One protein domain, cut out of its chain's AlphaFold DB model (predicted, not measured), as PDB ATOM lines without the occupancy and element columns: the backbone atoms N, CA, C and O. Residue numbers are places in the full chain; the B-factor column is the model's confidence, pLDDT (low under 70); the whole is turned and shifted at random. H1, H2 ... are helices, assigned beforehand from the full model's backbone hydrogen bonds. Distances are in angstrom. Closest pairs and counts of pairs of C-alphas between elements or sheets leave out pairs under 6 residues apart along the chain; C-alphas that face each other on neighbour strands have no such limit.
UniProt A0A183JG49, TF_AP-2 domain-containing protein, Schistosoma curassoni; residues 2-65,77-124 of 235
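Overview. This is residues 2 to 65 and 77 to 124 of the 235 residues of the protein "TF_AP-2 domain-containing protein" of Schistosoma curassoni (UniProt A0A183JG49). Long helices H3 and H5 lie side by side, H1 and H2 pack on H5, and H4 makes a corner with H5. The printed part has 112 residues with five named helices, H1 to H5 in order: all helix. It is loose, radius of gyration of the C-alphas 17.6 A, spanning 56 by 31 by 17 A.

Along the chain. Find C-alpha 94 at (-18.600, -7.329, -1.008); H5, residues 94 to 124, runs 47.0 A to C-alpha 124 at (17.746, -36.956, -3.600). H3, residues 31 to 56, runs 37.5 A; H1 is residues 2 to 12, H2 15 to 26, H4 78 to 90.

Arrangement. H5, the hub, touches H3 opposite ways at a shallow tilt of 22 degrees; closest C-alphas: Ile 100 and Thr 52, 5.7 A. Its residues 94 to 105 touch H1; 105 to 117 touch H2. H4 touches H5 only at the corner. O i to N i+4 pairs are within hydrogen-bond range throughout H1, H3 and H4, 5 of 8 in H2, 25 of 27 in H5.

Size, cuts and confidence. Across the cut, residues 66 to 76, C-alphas 65 and 77 are 21.9 A apart. Look for pLDDT under 70 at residues 62 to 65 and 120 to 124.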
ATOM      1  N   ALA A   2     -20.164 -11.936  -3.433       76.88
ATOM      2  CA  ALA A   2     -19.082 -12.440  -2.570       76.88
ATOM      3  C   ALA A   2     -19.112 -13.971  -2.407       76.88
ATOM      4  O   ALA A   2     -18.102 -14.620  -2.632       76.88
ATOM      5  N   ARG A   3     -20.291 -14.549  -2.123       82.06
ATOM      6  CA  ARG A   3     -20.475 -16.009  -2.026       82.06
ATOM      7  C   ARG A   3     -20.082 -16.740  -3.317       82.06
ATOM      8  O   ARG A   3     -19.410 -17.761  -3.245       82.06
ATOM      9  N   ASP A   4     -20.467 -16.202  -4.473       91.75
ATOM     10  CA  ASP A   4     -20.137 -16.794  -5.777       91.75
ATOM     11  C   ASP A   4     -18.628 -16.722  -6.038       91.75
ATOM     12  O   ASP A   4     -18.028 -17.688  -6.491       91.75
ATOM     13  N   PHE A   5     -17.990 -15.603  -5.684       94.50
ATOM     14  CA  PHE A   5     -16.542 -15.448  -5.787       94.50
ATOM     15  C   PHE A   5     -15.787 -16.411  -4.863       94.50
ATOM     16  O   PHE A   5     -14.804 -17.009  -5.293       94.50
ATOM     17  N   SER A   6     -16.251 -16.593  -3.621       93.62
ATOM     18  CA  SER A   6     -15.687 -17.581  -2.695       93.62
ATOM     19  C   SER A   6     -15.773 -18.995  -3.270       93.62
ATOM     20  O   SER A   6     -14.768 -19.695  -3.287       93.62
ATOM     21  N   TYR A   7     -16.931 -19.377  -3.822       95.38
ATOM     22  CA  TYR A   7     -17.106 -20.673  -4.484       95.38
ATOM     23  C   TYR A   7     -16.154 -20.841  -5.677       95.38
ATOM     24  O   TYR A   7     -15.463 -21.848  -5.780       95.38
ATOM     25  N   LEU A   8     -16.052 -19.840  -6.558       96.56
ATOM     26  CA  LEU A   8     -15.117 -19.886  -7.689       96.56
ATOM     27  C   LEU A   8     -13.669 -20.053  -7.218       96.56
ATOM     28  O   LEU A   8     -12.914 -20.831  -7.796       96.56
ATOM     29  N   CYS A   9     -13.294 -19.337  -6.159       96.62
ATOM     30  CA  CYS A   9     -11.978 -19.436  -5.548       96.62
ATOM     31  C   CYS A   9     -11.696 -20.830  -4.996       96.62
ATOM     32  O   CYS A   9     -10.587 -21.304  -5.172       96.62
ATOM     33  N   GLU A  10     -12.656 -21.485  -4.352       93.75
ATOM     34  CA  GLU A  10     -12.445 -22.787  -3.711       93.75
ATOM     35  C   GLU A  10     -12.549 -23.959  -4.696       93.75
ATOM     36  O   GLU A  10     -11.762 -24.904  -4.614       93.75
ATOM     37  N   ASN A  11     -13.498 -23.899  -5.630       94.88
ATOM     38  CA  ASN A  11     -13.908 -25.049  -6.434       94.88
ATOM     39  C   ASN A  11     -13.395 -25.014  -7.876       94.88
ATOM     40  O   ASN A  11     -13.075 -26.065  -8.424       94.88
ATOM     41  N   GLU A  12     -13.303 -23.833  -8.487       96.75
ATOM     42  CA  GLU A  12     -13.003 -23.697  -9.921       96.75
ATOM     43  C   GLU A  12     -11.585 -23.173 -10.181       96.75
ATOM     44  O   GLU A  12     -11.018 -23.369 -11.258       96.75
ATOM     45  N   PHE A  13     -10.982 -22.494  -9.203       97.50
ATOM     46  CA  PHE A  13      -9.664 -21.903  -9.376       97.50
ATOM     47  C   PHE A  13      -8.572 -22.989  -9.526       97.50
ATOM     48  O   PHE A  13      -8.495 -23.919  -8.716       97.50
ATOM     49  N   PRO A  14      -7.662 -22.882 -10.516       97.50
ATOM     50  CA  PRO A  14      -6.695 -23.931 -10.845       97.50
ATOM     51  C   PRO A  14      -5.452 -23.920  -9.931       97.50
ATOM     52  O   PRO A  14      -4.316 -23.828 -10.399       97.50
ATOM     53  N   HIS A  15      -5.646 -24.048  -8.614       97.50
ATOM     54  CA  HIS A  15      -4.592 -23.905  -7.596       97.50
ATOM     55  C   HIS A  15      -3.332 -24.723  -7.886       97.50
ATOM     56  O   HIS A  15      -2.213 -24.204  -7.857       97.50
ATOM     57  N   ARG A  16      -3.523 -26.008  -8.202       95.88
ATOM     58  CA  ARG A  16      -2.432 -26.952  -8.441       95.88
ATOM     59  C   ARG A  16      -1.608 -26.583  -9.668       95.88
ATOM     60  O   ARG A  16      -0.385 -26.639  -9.613       95.88
ATOM     61  N   ILE A  17      -2.265 -26.174 -10.751       97.50
ATOM     62  CA  ILE A  17      -1.585 -25.783 -11.991       97.50
ATOM     63  C   ILE A  17      -0.739 -24.530 -11.736       97.50
ATOM     64  O   ILE A  17       0.405 -24.461 -12.182       97.50
ATOM     65  N   CYS A  18      -1.249 -23.570 -10.956       97.94
ATOM     66  CA  CYS A  18      -0.467 -22.408 -10.532       97.94
ATOM     67  C   CYS A  18       0.763 -22.813  -9.705       97.94
ATOM     68  O   CYS A  18       1.859 -22.312  -9.954       97.94
ATOM     69  N   ALA A  19       0.610 -23.735  -8.751       97.12
ATOM     70  CA  ALA A  19       1.722 -24.230  -7.940       97.12
ATOM     71  C   ALA A  19       2.790 -24.950  -8.783       97.12
ATOM     72  O   ALA A  19       3.978 -24.669  -8.633       97.12
ATOM     73  N   GLU A  20       2.377 -25.823  -9.703       96.25
ATOM     74  CA  GLU A  20       3.273 -26.516 -10.639       96.25
ATOM     75  C   GLU A  20       3.974 -25.542 -11.590       96.25
ATOM     76  O   GLU A  20       5.139 -25.728 -11.932       96.25
ATOM     77  N   TYR A  21       3.297 -24.477 -12.022       97.06
ATOM     78  CA  TYR A  21       3.931 -23.434 -12.821       97.06
ATOM     79  C   TYR A  21       5.030 -22.710 -12.029       97.06
ATOM     80  O   TYR A  21       6.135 -22.527 -12.539       97.06
ATOM     81  N   LEU A  22       4.761 -22.357 -10.769       94.81
ATOM     82  CA  LEU A  22       5.720 -21.676  -9.894       94.81
ATOM     83  C   LEU A  22       6.927 -22.546  -9.518       94.81
ATOM     84  O   LEU A  22       8.001 -22.003  -9.256       94.81
ATOM     85  N   SER A  23       6.784 -23.873  -9.477       94.19
ATOM     86  CA  SER A  23       7.906 -24.764  -9.164       94.19
ATOM     87  C   SER A  23       8.895 -24.903 -10.323       94.19
ATOM     88  O   SER A  23      10.072 -25.144 -10.079       94.19
ATOM     89  N   ARG A  24       8.465 -24.691 -11.578       93.50
ATOM     90  CA  ARG A  24       9.328 -24.833 -12.771       93.50
ATOM     91  C   ARG A  24      10.554 -23.934 -12.745       93.50
ATOM     92  O   ARG A  24      11.592 -24.314 -13.273       93.50
ATOM     93  N   THR A  25      10.446 -22.758 -12.131       88.94
ATOM     94  CA  THR A  25      11.563 -21.809 -12.010       88.94
ATOM     95  C   THR A  25      12.702 -22.347 -11.143       88.94
ATOM     96  O   THR A  25      13.774 -21.758 -11.126       88.94
ATOM     97  N   LEU A  26      12.469 -23.442 -10.414       87.56
ATOM     98  CA  LEU A  26      13.433 -24.085  -9.523       87.56
ATOM     99  C   LEU A  26      14.025 -25.363 -10.131       87.56
ATOM    100  O   LEU A  26      14.845 -26.024  -9.494       87.56
ATOM    101  N   ASN A  27      13.616 -25.733 -11.348       86.12
ATOM    102  CA  ASN A  27      14.155 -26.902 -12.027       86.12
ATOM    103  C   ASN A  27      15.648 -26.690 -12.308       86.12
ATOM    104  O   ASN A  27      16.025 -25.748 -13.000       86.12
ATOM    105  N   GLY A  28      16.489 -27.587 -11.794       82.75
ATOM    106  CA  GLY A  28      17.943 -27.497 -11.949       82.75
ATOM    107  C   GLY A  28      18.627 -26.510 -10.999       82.75
ATOM    108  O   GLY A  28      19.832 -26.315 -11.126       82.75
ATOM    109  N   CYS A  29      17.900 -25.907 -10.052       87.94
ATOM    110  CA  CYS A  29      18.509 -25.142  -8.965       87.94
ATOM    111  C   CYS A  29      19.130 -26.064  -7.910       87.94
ATOM    112  O   CYS A  29      18.635 -27.164  -7.650       87.94
ATOM    113  N   ASP A  30      20.168 -25.568  -7.239       90.06
ATOM    114  CA  ASP A  30      20.794 -26.275  -6.130       90.06
ATOM    115  C   ASP A  30      19.837 -26.420  -4.942       90.06
ATOM    116  O   ASP A  30      18.977 -25.572  -4.680       90.06
ATOM    117  N   TYR A  31      20.051 -27.468  -4.141       89.81
ATOM    118  CA  TYR A  31      19.249 -27.748  -2.946       89.81
ATOM    119  C   TYR A  31      19.133 -26.533  -2.012       89.81
ATOM    120  O   TYR A  31      18.065 -26.265  -1.460       89.81
ATOM    121  N   SER A  32      20.218 -25.764  -1.855       91.25
ATOM    122  CA  SER A  32      20.228 -24.582  -0.989       91.25
ATOM    123  C   SER A  32      19.240 -23.501  -1.450       91.25
ATOM    124  O   SER A  32      18.574 -22.885  -0.617       91.25
ATOM    125  N   ASP A  33      19.074 -23.311  -2.760       91.75
ATOM    126  CA  ASP A  33      18.162 -22.313  -3.317       91.75
ATOM    127  C   ASP A  33      16.709 -22.784  -3.252       91.75
ATOM    128  O   ASP A  33      15.816 -21.995  -2.925       91.75
ATOM    129  N   VAL A  34      16.472 -24.087  -3.428       93.25
ATOM    130  CA  VAL A  34      15.160 -24.701  -3.179       93.25
ATOM    131  C   VAL A  34      14.743 -24.510  -1.712       93.25
ATOM    132  O   VAL A  34      13.600 -24.133  -1.444       93.25
ATOM    133  N   GLN A  35      15.662 -24.681  -0.751       94.12
ATOM    134  CA  GLN A  35      15.377 -24.433   0.669       94.12
ATOM    135  C   GLN A  35      15.117 -22.956   0.980       94.12
ATOM    136  O   GLN A  35      14.173 -22.638   1.707       94.12
ATOM    137  N   LYS A  36      15.888 -22.025   0.399       94.88
ATOM    138  CA  LYS A  36      15.605 -20.584   0.535       94.88
ATOM    139  C   LYS A  36      14.204 -20.255   0.026       94.88
ATOM    140  O   LYS A  36      13.443 -19.578   0.720       94.88
ATOM    141  N   LYS A  37      13.828 -20.772  -1.149       95.12
ATOM    142  CA  LYS A  37      12.496 -20.557  -1.722       95.12
ATOM    143  C   LYS A  37      11.398 -21.143  -0.842       95.12
ATOM    144  O   LYS A  37      10.381 -20.492  -0.622       95.12
ATOM    145  N   ARG A  38      11.603 -22.342  -0.295       95.94
ATOM    146  CA  ARG A  38      10.680 -22.961   0.664       95.94
ATOM    147  C   ARG A  38      10.434 -22.053   1.870       95.94
ATOM    148  O   ARG A  38       9.278 -21.819   2.218       95.94
ATOM    149  N   ASN A  39      11.494 -21.514   2.469       96.94
ATOM    150  CA  ASN A  39      11.376 -20.609   3.613       96.94
ATOM    151  C   ASN A  39      10.616 -19.331   3.242       96.94
ATOM    152  O   ASN A  39       9.708 -18.945   3.970       96.94
ATOM    153  N   GLN A  40      10.896 -18.742   2.073       97.25
ATOM    154  CA  GLN A  40      10.126 -17.601   1.564       97.25
ATOM    155  C   GLN A  40       8.635 -17.928   1.442       97.25
ATOM    156  O   GLN A  40       7.799 -17.143   1.874       97.25
ATOM    157  N   VAL A  41       8.284 -19.096   0.897       97.75
ATOM    158  CA  VAL A  41       6.880 -19.509   0.757       97.75
ATOM    159  C   VAL A  41       6.199 -19.652   2.123       97.75
ATOM    160  O   VAL A  41       5.052 -19.235   2.273       97.75
ATOM    161  N   ILE A  42       6.894 -20.197   3.127       98.00
ATOM    162  CA  ILE A  42       6.378 -20.301   4.501       98.00
ATOM    163  C   ILE A  42       6.141 -18.909   5.098       98.00
ATOM    164  O   ILE A  42       5.043 -18.648   5.592       98.00
ATOM    165  N   SER A  43       7.123 -18.008   5.001       98.12
ATOM    166  CA  SER A  43       6.995 -16.628   5.483       98.12
ATOM    167  C   SER A  43       5.828 -15.899   4.815       98.12
ATOM    168  O   SER A  43       5.018 -15.273   5.496       98.12
ATOM    169  N   THR A  44       5.679 -16.032   3.494       98.44
ATOM    170  CA  THR A  44       4.560 -15.424   2.763       98.44
ATOM    171  C   THR A  44       3.223 -15.974   3.242       98.44
ATOM    172  O   THR A  44       2.304 -15.198   3.485       98.44
ATOM    173  N   LYS A  45       3.095 -17.295   3.428       97.94
ATOM    174  CA  LYS A  45       1.854 -17.889   3.951       97.94
ATOM    175  C   LYS A  45       1.472 -17.320   5.314       97.94
ATOM    176  O   LYS A  45       0.298 -17.035   5.525       97.94
ATOM    177  N   GLN A  46       2.440 -17.157   6.213       98.12
ATOM    178  CA  GLN A  46       2.192 -16.583   7.532       98.12
ATOM    179  C   GLN A  46       1.647 -15.153   7.420       98.12
ATOM    180  O   GLN A  46       0.596 -14.858   7.979       98.12
ATOM    181  N   MET A  47       2.302 -14.302   6.627       98.31
ATOM    182  CA  MET A  47       1.868 -12.920   6.417       98.31
ATOM    183  C   MET A  47       0.468 -12.838   5.788       98.31
ATOM    184  O   MET A  47      -0.351 -12.026   6.211       98.31
ATOM    185  N   LEU A  48       0.150 -13.705   4.817       98.19
ATOM    186  CA  LEU A  48      -1.207 -13.785   4.259       98.19
ATOM    187  C   LEU A  48      -2.236 -14.184   5.325       98.19
ATOM    188  O   LEU A  48      -3.326 -13.621   5.350       98.19
ATOM    189  N   GLY A  49      -1.887 -15.115   6.216       96.88
ATOM    190  CA  GLY A  49      -2.733 -15.510   7.342       96.88
ATOM    191  C   GLY A  49      -3.008 -14.359   8.314       96.88
ATOM    192  O   GLY A  49      -4.152 -14.172   8.717       96.88
ATOM    193  N   GLU A  50      -1.995 -13.551   8.633       97.50
ATOM    194  CA  GLU A  50      -2.140 -12.360   9.483       97.50
ATOM    195  C   GLU A  50      -3.060 -11.309   8.843       97.50
ATOM    196  O   GLU A  50      -3.924 -10.746   9.518       97.50
ATOM    197  N   ILE A  51      -2.942 -11.087   7.528       97.31
ATOM    198  CA  ILE A  51      -3.832 -10.176   6.791       97.31
ATOM    199  C   ILE A  51      -5.266 -10.722   6.778       97.31
ATOM    200  O   ILE A  51      -6.211  -9.971   7.022       97.31
ATOM    201  N   THR A  52      -5.450 -12.021   6.535       96.25
ATOM    202  CA  THR A  52      -6.775 -12.651   6.600       96.25
ATOM    203  C   THR A  52      -7.386 -12.514   7.996       96.25
ATOM    204  O   THR A  52      -8.552 -12.144   8.109       96.25
ATOM    205  N   ASP A  53      -6.618 -12.754   9.062       94.06
ATOM    206  CA  ASP A  53      -7.076 -12.604  10.450       94.06
ATOM    207  C   ASP A  53      -7.421 -11.148  10.809       94.06
ATOM    208  O   ASP A  53      -8.375 -10.885  11.539       94.06
ATOM    209  N   LEU A  54      -6.696 -10.171  10.260       94.81
ATOM    210  CA  LEU A  54      -7.066  -8.762  10.378       94.81
ATOM    211  C   LEU A  54      -8.436  -8.495   9.738       94.81
ATOM    212  O   LEU A  54      -9.287  -7.858  10.356       94.81
ATOM    213  N   LEU A  55      -8.673  -9.002   8.524       93.06
ATOM    214  CA  LEU A  55      -9.926  -8.775   7.794       93.06
ATOM    215  C   LEU A  55     -11.127  -9.487   8.434       93.06
ATOM    216  O   LEU A  55     -12.237  -8.964   8.382       93.06
ATOM    217  N   THR A  56     -10.940 -10.644   9.075       90.88
ATOM    218  CA  THR A  56     -12.034 -11.349   9.780       90.88
ATOM    219  C   THR A  56     -12.464 -10.652  11.074       90.88
ATOM    220  O   THR A  56     -13.563 -10.909  11.579       90.88
ATOM    221  N   LYS A  57     -11.630  -9.749  11.606       90.44
ATOM    222  CA  LYS A  57     -11.964  -8.887  12.749       90.44
ATOM    223  C   LYS A  57     -12.749  -7.639  12.354       90.44
ATOM    224  O   LYS A  57     -13.232  -6.956  13.254       90.44
ATOM    225  N   ASP A  58     -12.910  -7.353  11.061       89.94
ATOM    226  CA  ASP A  58     -13.698  -6.214  10.591       89.94
ATOM    227  C   ASP A  58     -15.151  -6.294  11.098       89.94
ATOM    228  O   ASP A  58     -15.862  -7.282  10.891       89.94
ATOM    229  N   ARG A  59     -15.595  -5.239  11.792       85.12
ATOM    230  CA  ARG A  59     -16.961  -5.083  12.324       85.12
ATOM    231  C   ARG A  59     -17.784  -4.045  11.571       85.12
ATOM    232  O   ARG A  59     -18.763  -3.532  12.113       85.12
ATOM    233  N   SER A  60     -17.407  -3.727  10.337       86.00
ATOM    234  CA  SER A  60     -18.173  -2.813   9.493       86.00
ATOM    235  C   SER A  60     -19.646  -3.235   9.433       86.00
ATOM    236  O   SER A  60     -19.925  -4.420   9.231       86.00
ATOM    237  N   PRO A  61     -20.604  -2.306   9.613       72.25
ATOM    238  CA  PRO A  61     -22.023  -2.626   9.560       72.25
ATOM    239  C   PRO A  61     -22.378  -3.053   8.135       72.25
ATOM    240  O   PRO A  61     -22.613  -2.232   7.250       72.25
ATOM    241  N   LEU A  62     -22.373  -4.361   7.888       67.12
ATOM    242  CA  LEU A  62     -22.853  -4.921   6.637       67.12
ATOM    243  C   LEU A  62     -24.371  -4.721   6.620       67.12
ATOM    244  O   LEU A  62     -25.072  -5.217   7.502       67.12
ATOM    245  N   ALA A  63     -24.886  -4.012   5.612       57.38
ATOM    246  CA  ALA A  63     -26.308  -3.661   5.487       57.38
ATOM    247  C   ALA A  63     -27.273  -4.868   5.543       57.38
ATOM    248  O   ALA A  63     -28.474  -4.694   5.717       57.38
ATOM    249  N   VAL A  64     -26.753  -6.090   5.403       53.09
ATOM    250  CA  VAL A  64     -27.502  -7.351   5.348       53.09
ATOM    251  C   VAL A  64     -27.559  -8.137   6.657       53.09
ATOM    252  O   VAL A  64     -28.286  -9.118   6.688       53.09
ATOM    253  N   ASN A  65     -26.841  -7.757   7.722       48.16
ATOM    254  CA  ASN A  65     -27.010  -8.368   9.048       48.16
ATOM    255  C   ASN A  65     -26.341  -7.498  10.127       48.16
ATOM    256  O   ASN A  65     -25.109  -7.494  10.216       48.16
ATOM    257  N   ASP A  77      -8.257  -1.499  16.217       90.94
ATOM    258  CA  ASP A  77      -8.150  -0.102  16.628       90.94
ATOM    259  C   ASP A  77      -9.077   0.790  15.781       90.94
ATOM    260  O   ASP A  77      -9.436   0.470  14.642       90.94
ATOM    261  N   VAL A  78      -9.470   1.934  16.343       87.81
ATOM    262  CA  VAL A  78     -10.467   2.833  15.739       87.81
ATOM    263  C   VAL A  78     -10.048   3.314  14.343       87.81
ATOM    264  O   VAL A  78     -10.900   3.454  13.462       87.81
ATOM    265  N   THR A  79      -8.755   3.549  14.110       92.56
ATOM    266  CA  THR A  79      -8.243   4.064  12.832       92.56
ATOM    267  C   THR A  79      -8.290   2.991  11.745       92.56
ATOM    268  O   THR A  79      -8.780   3.252  10.636       92.56
ATOM    269  N   THR A  80      -7.853   1.772  12.064       92.75
ATOM    270  CA  THR A  80      -7.945   0.619  11.157       92.75
ATOM    271  C   THR A  80      -9.403   0.295  10.844       92.75
ATOM    272  O   THR A  80      -9.772   0.195   9.672       92.75
ATOM    273  N   GLN A  81     -10.266   0.231  11.865       93.56
ATOM    274  CA  GLN A  81     -11.691  -0.045  11.681       93.56
ATOM    275  C   GLN A  81     -12.365   1.012  10.796       93.56
ATOM    276  O   GLN A  81     -13.119   0.659   9.892       93.56
ATOM    277  N   LYS A  82     -12.060   2.305  10.980       92.56
ATOM    278  CA  LYS A  82     -12.595   3.384  10.132       92.56
ATOM    279  C   LYS A  82     -12.226   3.195   8.658       92.56
ATOM    280  O   LYS A  82     -13.076   3.394   7.789       92.56
ATOM    281  N   SER A  83     -10.986   2.799   8.377       95.12
ATOM    282  CA  SER A  83     -10.510   2.556   7.008       95.12
ATOM    283  C   SER A  83     -11.219   1.365   6.360       95.12
ATOM    284  O   SER A  83     -11.711   1.482   5.235       95.12
ATOM    285  N   LEU A  84     -11.356   0.251   7.087       94.25
ATOM    286  CA  LEU A  84     -12.083  -0.932   6.607       94.25
ATOM    287  C   LEU A  84     -13.578  -0.653   6.423       94.25
ATOM    288  O   LEU A  84     -14.165  -1.059   5.426       94.25
ATOM    289  N   THR A  85     -14.182   0.140   7.307       93.75
ATOM    290  CA  THR A  85     -15.574   0.576   7.162       93.75
ATOM    291  C   THR A  85     -15.778   1.484   5.963       93.75
ATOM    292  O   THR A  85     -16.775   1.337   5.259       93.75
ATOM    293  N   HIS A  86     -14.845   2.387   5.665       94.31
ATOM    294  CA  HIS A  86     -14.904   3.151   4.422       94.31
ATOM    295  C   HIS A  86     -14.820   2.228   3.197       94.31
ATOM    296  O   HIS A  86     -15.654   2.330   2.298       94.31
ATOM    297  N   PHE A  87     -13.885   1.273   3.203       95.31
ATOM    298  CA  PHE A  87     -13.754   0.271   2.145       95.31
ATOM    299  C   PHE A  87     -15.030  -0.576   1.968       95.31
ATOM    300  O   PHE A  87     -15.495  -0.793   0.848       95.31
ATOM    301  N   SER A  88     -15.652  -1.007   3.066       93.44
ATOM    302  CA  SER A  88     -16.924  -1.731   3.042       93.44
ATOM    303  C   SER A  88     -18.044  -0.881   2.432       93.44
ATOM    304  O   SER A  88     -18.795  -1.376   1.596       93.44
ATOM    305  N   HIS A  89     -18.132   0.412   2.765       92.94
ATOM    306  CA  HIS A  89     -19.131   1.302   2.163       92.94
ATOM    307  C   HIS A  89     -18.948   1.450   0.648       92.94
ATOM    308  O   HIS A  89     -19.923   1.300  -0.087       92.94
ATOM    309  N   ILE A  90     -17.722   1.699   0.167       94.88
ATOM    310  CA  ILE A  90     -17.468   1.889  -1.274       94.88
ATOM    311  C   ILE A  90     -17.616   0.589  -2.078       94.88
ATOM    312  O   ILE A  90     -17.963   0.633  -3.253       94.88
ATOM    313  N   THR A  91     -17.368  -0.571  -1.457       93.94
ATOM    314  CA  THR A  91     -17.508  -1.893  -2.098       93.94
ATOM    315  C   THR A  91     -18.859  -2.556  -1.827       93.94
ATOM    316  O   THR A  91     -19.044  -3.727  -2.162       93.94
ATOM    317  N   HIS A  92     -19.796  -1.835  -1.204       92.00
ATOM    318  CA  HIS A  92     -21.113  -2.341  -0.805       92.00
ATOM    319  C   HIS A  92     -21.052  -3.647   0.013       92.00
ATOM    320  O   HIS A  92     -21.883  -4.540  -0.143       92.00
ATOM    321  N   GLY A  93     -20.039  -3.781   0.871       89.50
ATOM    322  CA  GLY A  93     -19.829  -4.933   1.751       89.50
ATOM    323  C   GLY A  93     -19.306  -6.195   1.059       89.50
ATOM    324  O   GLY A  93     -19.050  -7.194   1.728       89.50
ATOM    325  N   PHE A  94     -19.117  -6.178  -0.263       91.81
ATOM    326  CA  PHE A  94     -18.600  -7.329  -1.008       91.81
ATOM    327  C   PHE A  94     -17.068  -7.437  -0.926       91.81
ATOM    328  O   PHE A  94     -16.539  -8.545  -0.843       91.81
ATOM    329  N   GLY A  95     -16.356  -6.304  -0.910       93.62
ATOM    330  CA  GLY A  95     -14.904  -6.269  -1.105       93.62
ATOM    331  C   GLY A  95     -14.107  -7.007  -0.030       93.62
ATOM    332  O   GLY A  95     -13.159  -7.717  -0.358       93.62
ATOM    333  N   GLY A  96     -14.500  -6.884   1.243       93.75
ATOM    334  CA  GLY A  96     -13.798  -7.539   2.355       93.75
ATOM    335  C   GLY A  96     -13.847  -9.065   2.254       93.75
ATOM    336  O   GLY A  96     -12.820  -9.733   2.355       93.75
ATOM    337  N   LEU A  97     -15.028  -9.612   1.955       92.25
ATOM    338  CA  LEU A  97     -15.221 -11.051   1.754       92.25
ATOM    339  C   LEU A  97     -14.450 -11.564   0.532       92.25
ATOM    340  O   LEU A  97     -13.829 -12.620   0.592       92.25
ATOM    341  N   THR A  98     -14.439 -10.796  -0.556       95.69
ATOM    342  CA  THR A  98     -13.666 -11.125  -1.759       95.69
ATOM    343  C   THR A  98     -12.168 -11.138  -1.499       95.69
ATOM    344  O   THR A  98     -11.488 -12.057  -1.952       95.69
ATOM    345  N   LEU A  99     -11.647 -10.177  -0.736       97.06
ATOM    346  CA  LEU A  99     -10.233 -10.157  -0.380       97.06
ATOM    347  C   LEU A  99      -9.858 -11.370   0.480       97.06
ATOM    348  O   LEU A  99      -8.866 -12.028   0.184       97.06
ATOM    349  N   ILE A 100     -10.683 -11.725   1.473       96.12
ATOM    350  CA  ILE A 100     -10.489 -12.941   2.281       96.12
ATOM    351  C   ILE A 100     -10.449 -14.189   1.389       96.12
ATOM    352  O   ILE A 100      -9.531 -15.000   1.514       96.12
ATOM    353  N   SER A 101     -11.402 -14.341   0.463       96.88
ATOM    354  CA  SER A 101     -11.414 -15.479  -0.463       96.88
ATOM    355  C   SER A 101     -10.166 -15.528  -1.342       96.88
ATOM    356  O   SER A 101      -9.541 -16.578  -1.424       96.88
ATOM    357  N   ALA A 102      -9.741 -14.402  -1.921       97.94
ATOM    358  CA  ALA A 102      -8.537 -14.345  -2.749       97.94
ATOM    359  C   ALA A 102      -7.257 -14.675  -1.958       97.94
ATOM    360  O   ALA A 102      -6.392 -15.407  -2.441       97.94
ATOM    361  N   LEU A 103      -7.141 -14.177  -0.723       98.19
ATOM    362  CA  LEU A 103      -6.020 -14.496   0.162       98.19
ATOM    363  C   LEU A 103      -5.990 -15.990   0.498       98.19
ATOM    364  O   LEU A 103      -4.920 -16.600   0.477       98.19
ATOM    365  N   ASN A 104      -7.148 -16.605   0.750       97.75
ATOM    366  CA  ASN A 104      -7.243 -18.046   0.975       97.75
ATOM    367  C   ASN A 104      -6.856 -18.850  -0.274       97.75
ATOM    368  O   ASN A 104      -6.101 -19.815  -0.152       97.75
ATOM    369  N   THR A 105      -7.256 -18.415  -1.471       98.38
ATOM    370  CA  THR A 105      -6.791 -18.998  -2.741       98.38
ATOM    371  C   THR A 105      -5.266 -18.980  -2.825       98.38
ATOM    372  O   THR A 105      -4.643 -20.008  -3.096       98.38
ATOM    373  N   PHE A 106      -4.627 -17.842  -2.529       98.31
ATOM    374  CA  PHE A 106      -3.165 -17.756  -2.506       98.31
ATOM    375  C   PHE A 106      -2.545 -18.673  -1.451       98.31
ATOM    376  O   PHE A 106      -1.571 -19.366  -1.748       98.31
ATOM    377  N   GLN A 107      -3.118 -18.749  -0.248       98.06
ATOM    378  CA  GLN A 107      -2.656 -19.692   0.771       98.06
ATOM    379  C   GLN A 107      -2.729 -21.150   0.290       98.06
ATOM    380  O   GLN A 107      -1.811 -21.929   0.577       98.06
ATOM    381  N   THR A 108      -3.760 -21.523  -0.471       98.19
ATOM    382  CA  THR A 108      -3.895 -22.856  -1.075       98.19
ATOM    383  C   THR A 108      -2.828 -23.100  -2.142       98.19
ATOM    384  O   THR A 108      -2.124 -24.107  -2.057       98.19
ATOM    385  N   ILE A 109      -2.602 -22.158  -3.069       98.50
ATOM    386  CA  ILE A 109      -1.528 -22.259  -4.082       98.50
ATOM    387  C   ILE A 109      -0.165 -22.453  -3.410       98.50
ATOM    388  O   ILE A 109       0.595 -23.346  -3.777       98.50
ATOM    389  N   LEU A 110       0.151 -21.640  -2.400       98.25
ATOM    390  CA  LEU A 110       1.424 -21.732  -1.682       98.25
ATOM    391  C   LEU A 110       1.544 -23.046  -0.897       98.25
ATOM    392  O   LEU A 110       2.640 -23.586  -0.758       98.25
ATOM    393  N   SER A 111       0.430 -23.585  -0.394       98.00
ATOM    394  CA  SER A 111       0.407 -24.902   0.252       98.00
ATOM    395  C   SER A 111       0.724 -26.018  -0.736       98.00
ATOM    396  O   SER A 111       1.526 -26.893  -0.416       98.00
ATOM    397  N   ASP A 112       0.139 -25.978  -1.929       97.44
ATOM    398  CA  ASP A 112       0.427 -26.949  -2.982       97.44
ATOM    399  C   ASP A 112       1.860 -26.815  -3.499       97.44
ATOM    400  O   ASP A 112       2.546 -27.825  -3.659       97.44
ATOM    401  N   LEU A 113       2.371 -25.588  -3.637       97.12
ATOM    402  CA  LEU A 113       3.772 -25.350  -3.976       97.12
ATOM    403  C   LEU A 113       4.697 -25.972  -2.923       97.12
ATOM    404  O   LEU A 113       5.613 -26.705  -3.278       97.12
ATOM    405  N   LEU A 114       4.430 -25.770  -1.627       96.56
ATOM    406  CA  LEU A 114       5.213 -26.419  -0.570       96.56
ATOM    407  C   LEU A 114       5.178 -27.943  -0.673       96.56
ATOM    408  O   LEU A 114       6.209 -28.574  -0.449       96.56
ATOM    409  N   LYS A 115       4.035 -28.554  -1.008       96.06
ATOM    410  CA  LYS A 115       3.955 -30.013  -1.206       96.06
ATOM    411  C   LYS A 115       4.890 -30.474  -2.329       96.06
ATOM    412  O   LYS A 115       5.570 -31.482  -2.151       96.06
ATOM    413  N   ILE A 116       4.971 -29.727  -3.433       94.50
ATOM    414  CA  ILE A 116       5.886 -30.014  -4.552       94.50
ATOM    415  C   ILE A 116       7.348 -29.902  -4.092       94.50
ATOM    416  O   ILE A 116       8.091 -30.876  -4.187       94.50
ATOM    417  N   LEU A 117       7.731 -28.783  -3.463       92.75
ATOM    418  CA  LEU A 117       9.110 -28.561  -2.989       92.75
ATOM    419  C   LEU A 117       9.565 -29.601  -1.948       92.75
ATOM    420  O   LEU A 117      10.741 -29.960  -1.877       92.75
ATOM    421  N   ASN A 118       8.637 -30.098  -1.125       88.44
ATOM    422  CA  ASN A 118       8.895 -31.188  -0.183       88.44
ATOM    423  C   ASN A 118       9.210 -32.513  -0.885       88.44
ATOM    424  O   ASN A 118      10.072 -33.256  -0.417       88.44
ATOM    425  N   LYS A 119       8.506 -32.815  -1.980       81.31
ATOM    426  CA  LYS A 119       8.663 -34.069  -2.721       81.31
ATOM    427  C   LYS A 119      10.017 -34.130  -3.434       81.31
ATOM    428  O   LYS A 119      10.693 -35.150  -3.342       81.31
ATOM    429  N   ASP A 120      10.440 -33.028  -4.047       68.19
ATOM    430  CA  ASP A 120      11.725 -32.947  -4.758       68.19
ATOM    431  C   ASP A 120      12.930 -32.968  -3.804       68.19
ATOM    432  O   ASP A 120      14.013 -33.418  -4.162       68.19
ATOM    433  N   SER A 121      12.738 -32.558  -2.545       59.59
ATOM    434  CA  SER A 121      13.776 -32.676  -1.511       59.59
ATOM    435  C   SER A 121      14.016 -34.126  -1.063       59.59
ATOM    436  O   SER A 121      15.101 -34.440  -0.586       59.59
ATOM    437  N   GLN A 122      13.014 -35.006  -1.180       54.41
ATOM    438  CA  GLN A 122      13.076 -36.398  -0.710       54.41
ATOM    439  C   GLN A 122      13.668 -37.352  -1.760       54.41
ATOM    440  O   GLN A 122      14.284 -38.355  -1.395       54.41
ATOM    441  N   SER A 123      13.529 -37.043  -3.056       52.25
ATOM    442  CA  SER A 123      14.033 -37.887  -4.153       52.25
ATOM    443  C   SER A 123      15.563 -37.954  -4.227       52.25
ATOM    444  O   SER A 123      16.100 -38.921  -4.762       52.25
ATOM    445  N   ILE A 124      16.273 -36.987  -3.638       53.12
ATOM    446  CA  ILE A 124      17.746 -36.956  -3.600       53.12
ATOM    447  C   ILE A 124      18.312 -37.940  -2.549       53.12
ATOM    448  O   ILE A 124      19.473 -38.333  -2.628       53.12
TER     449      ILE A 124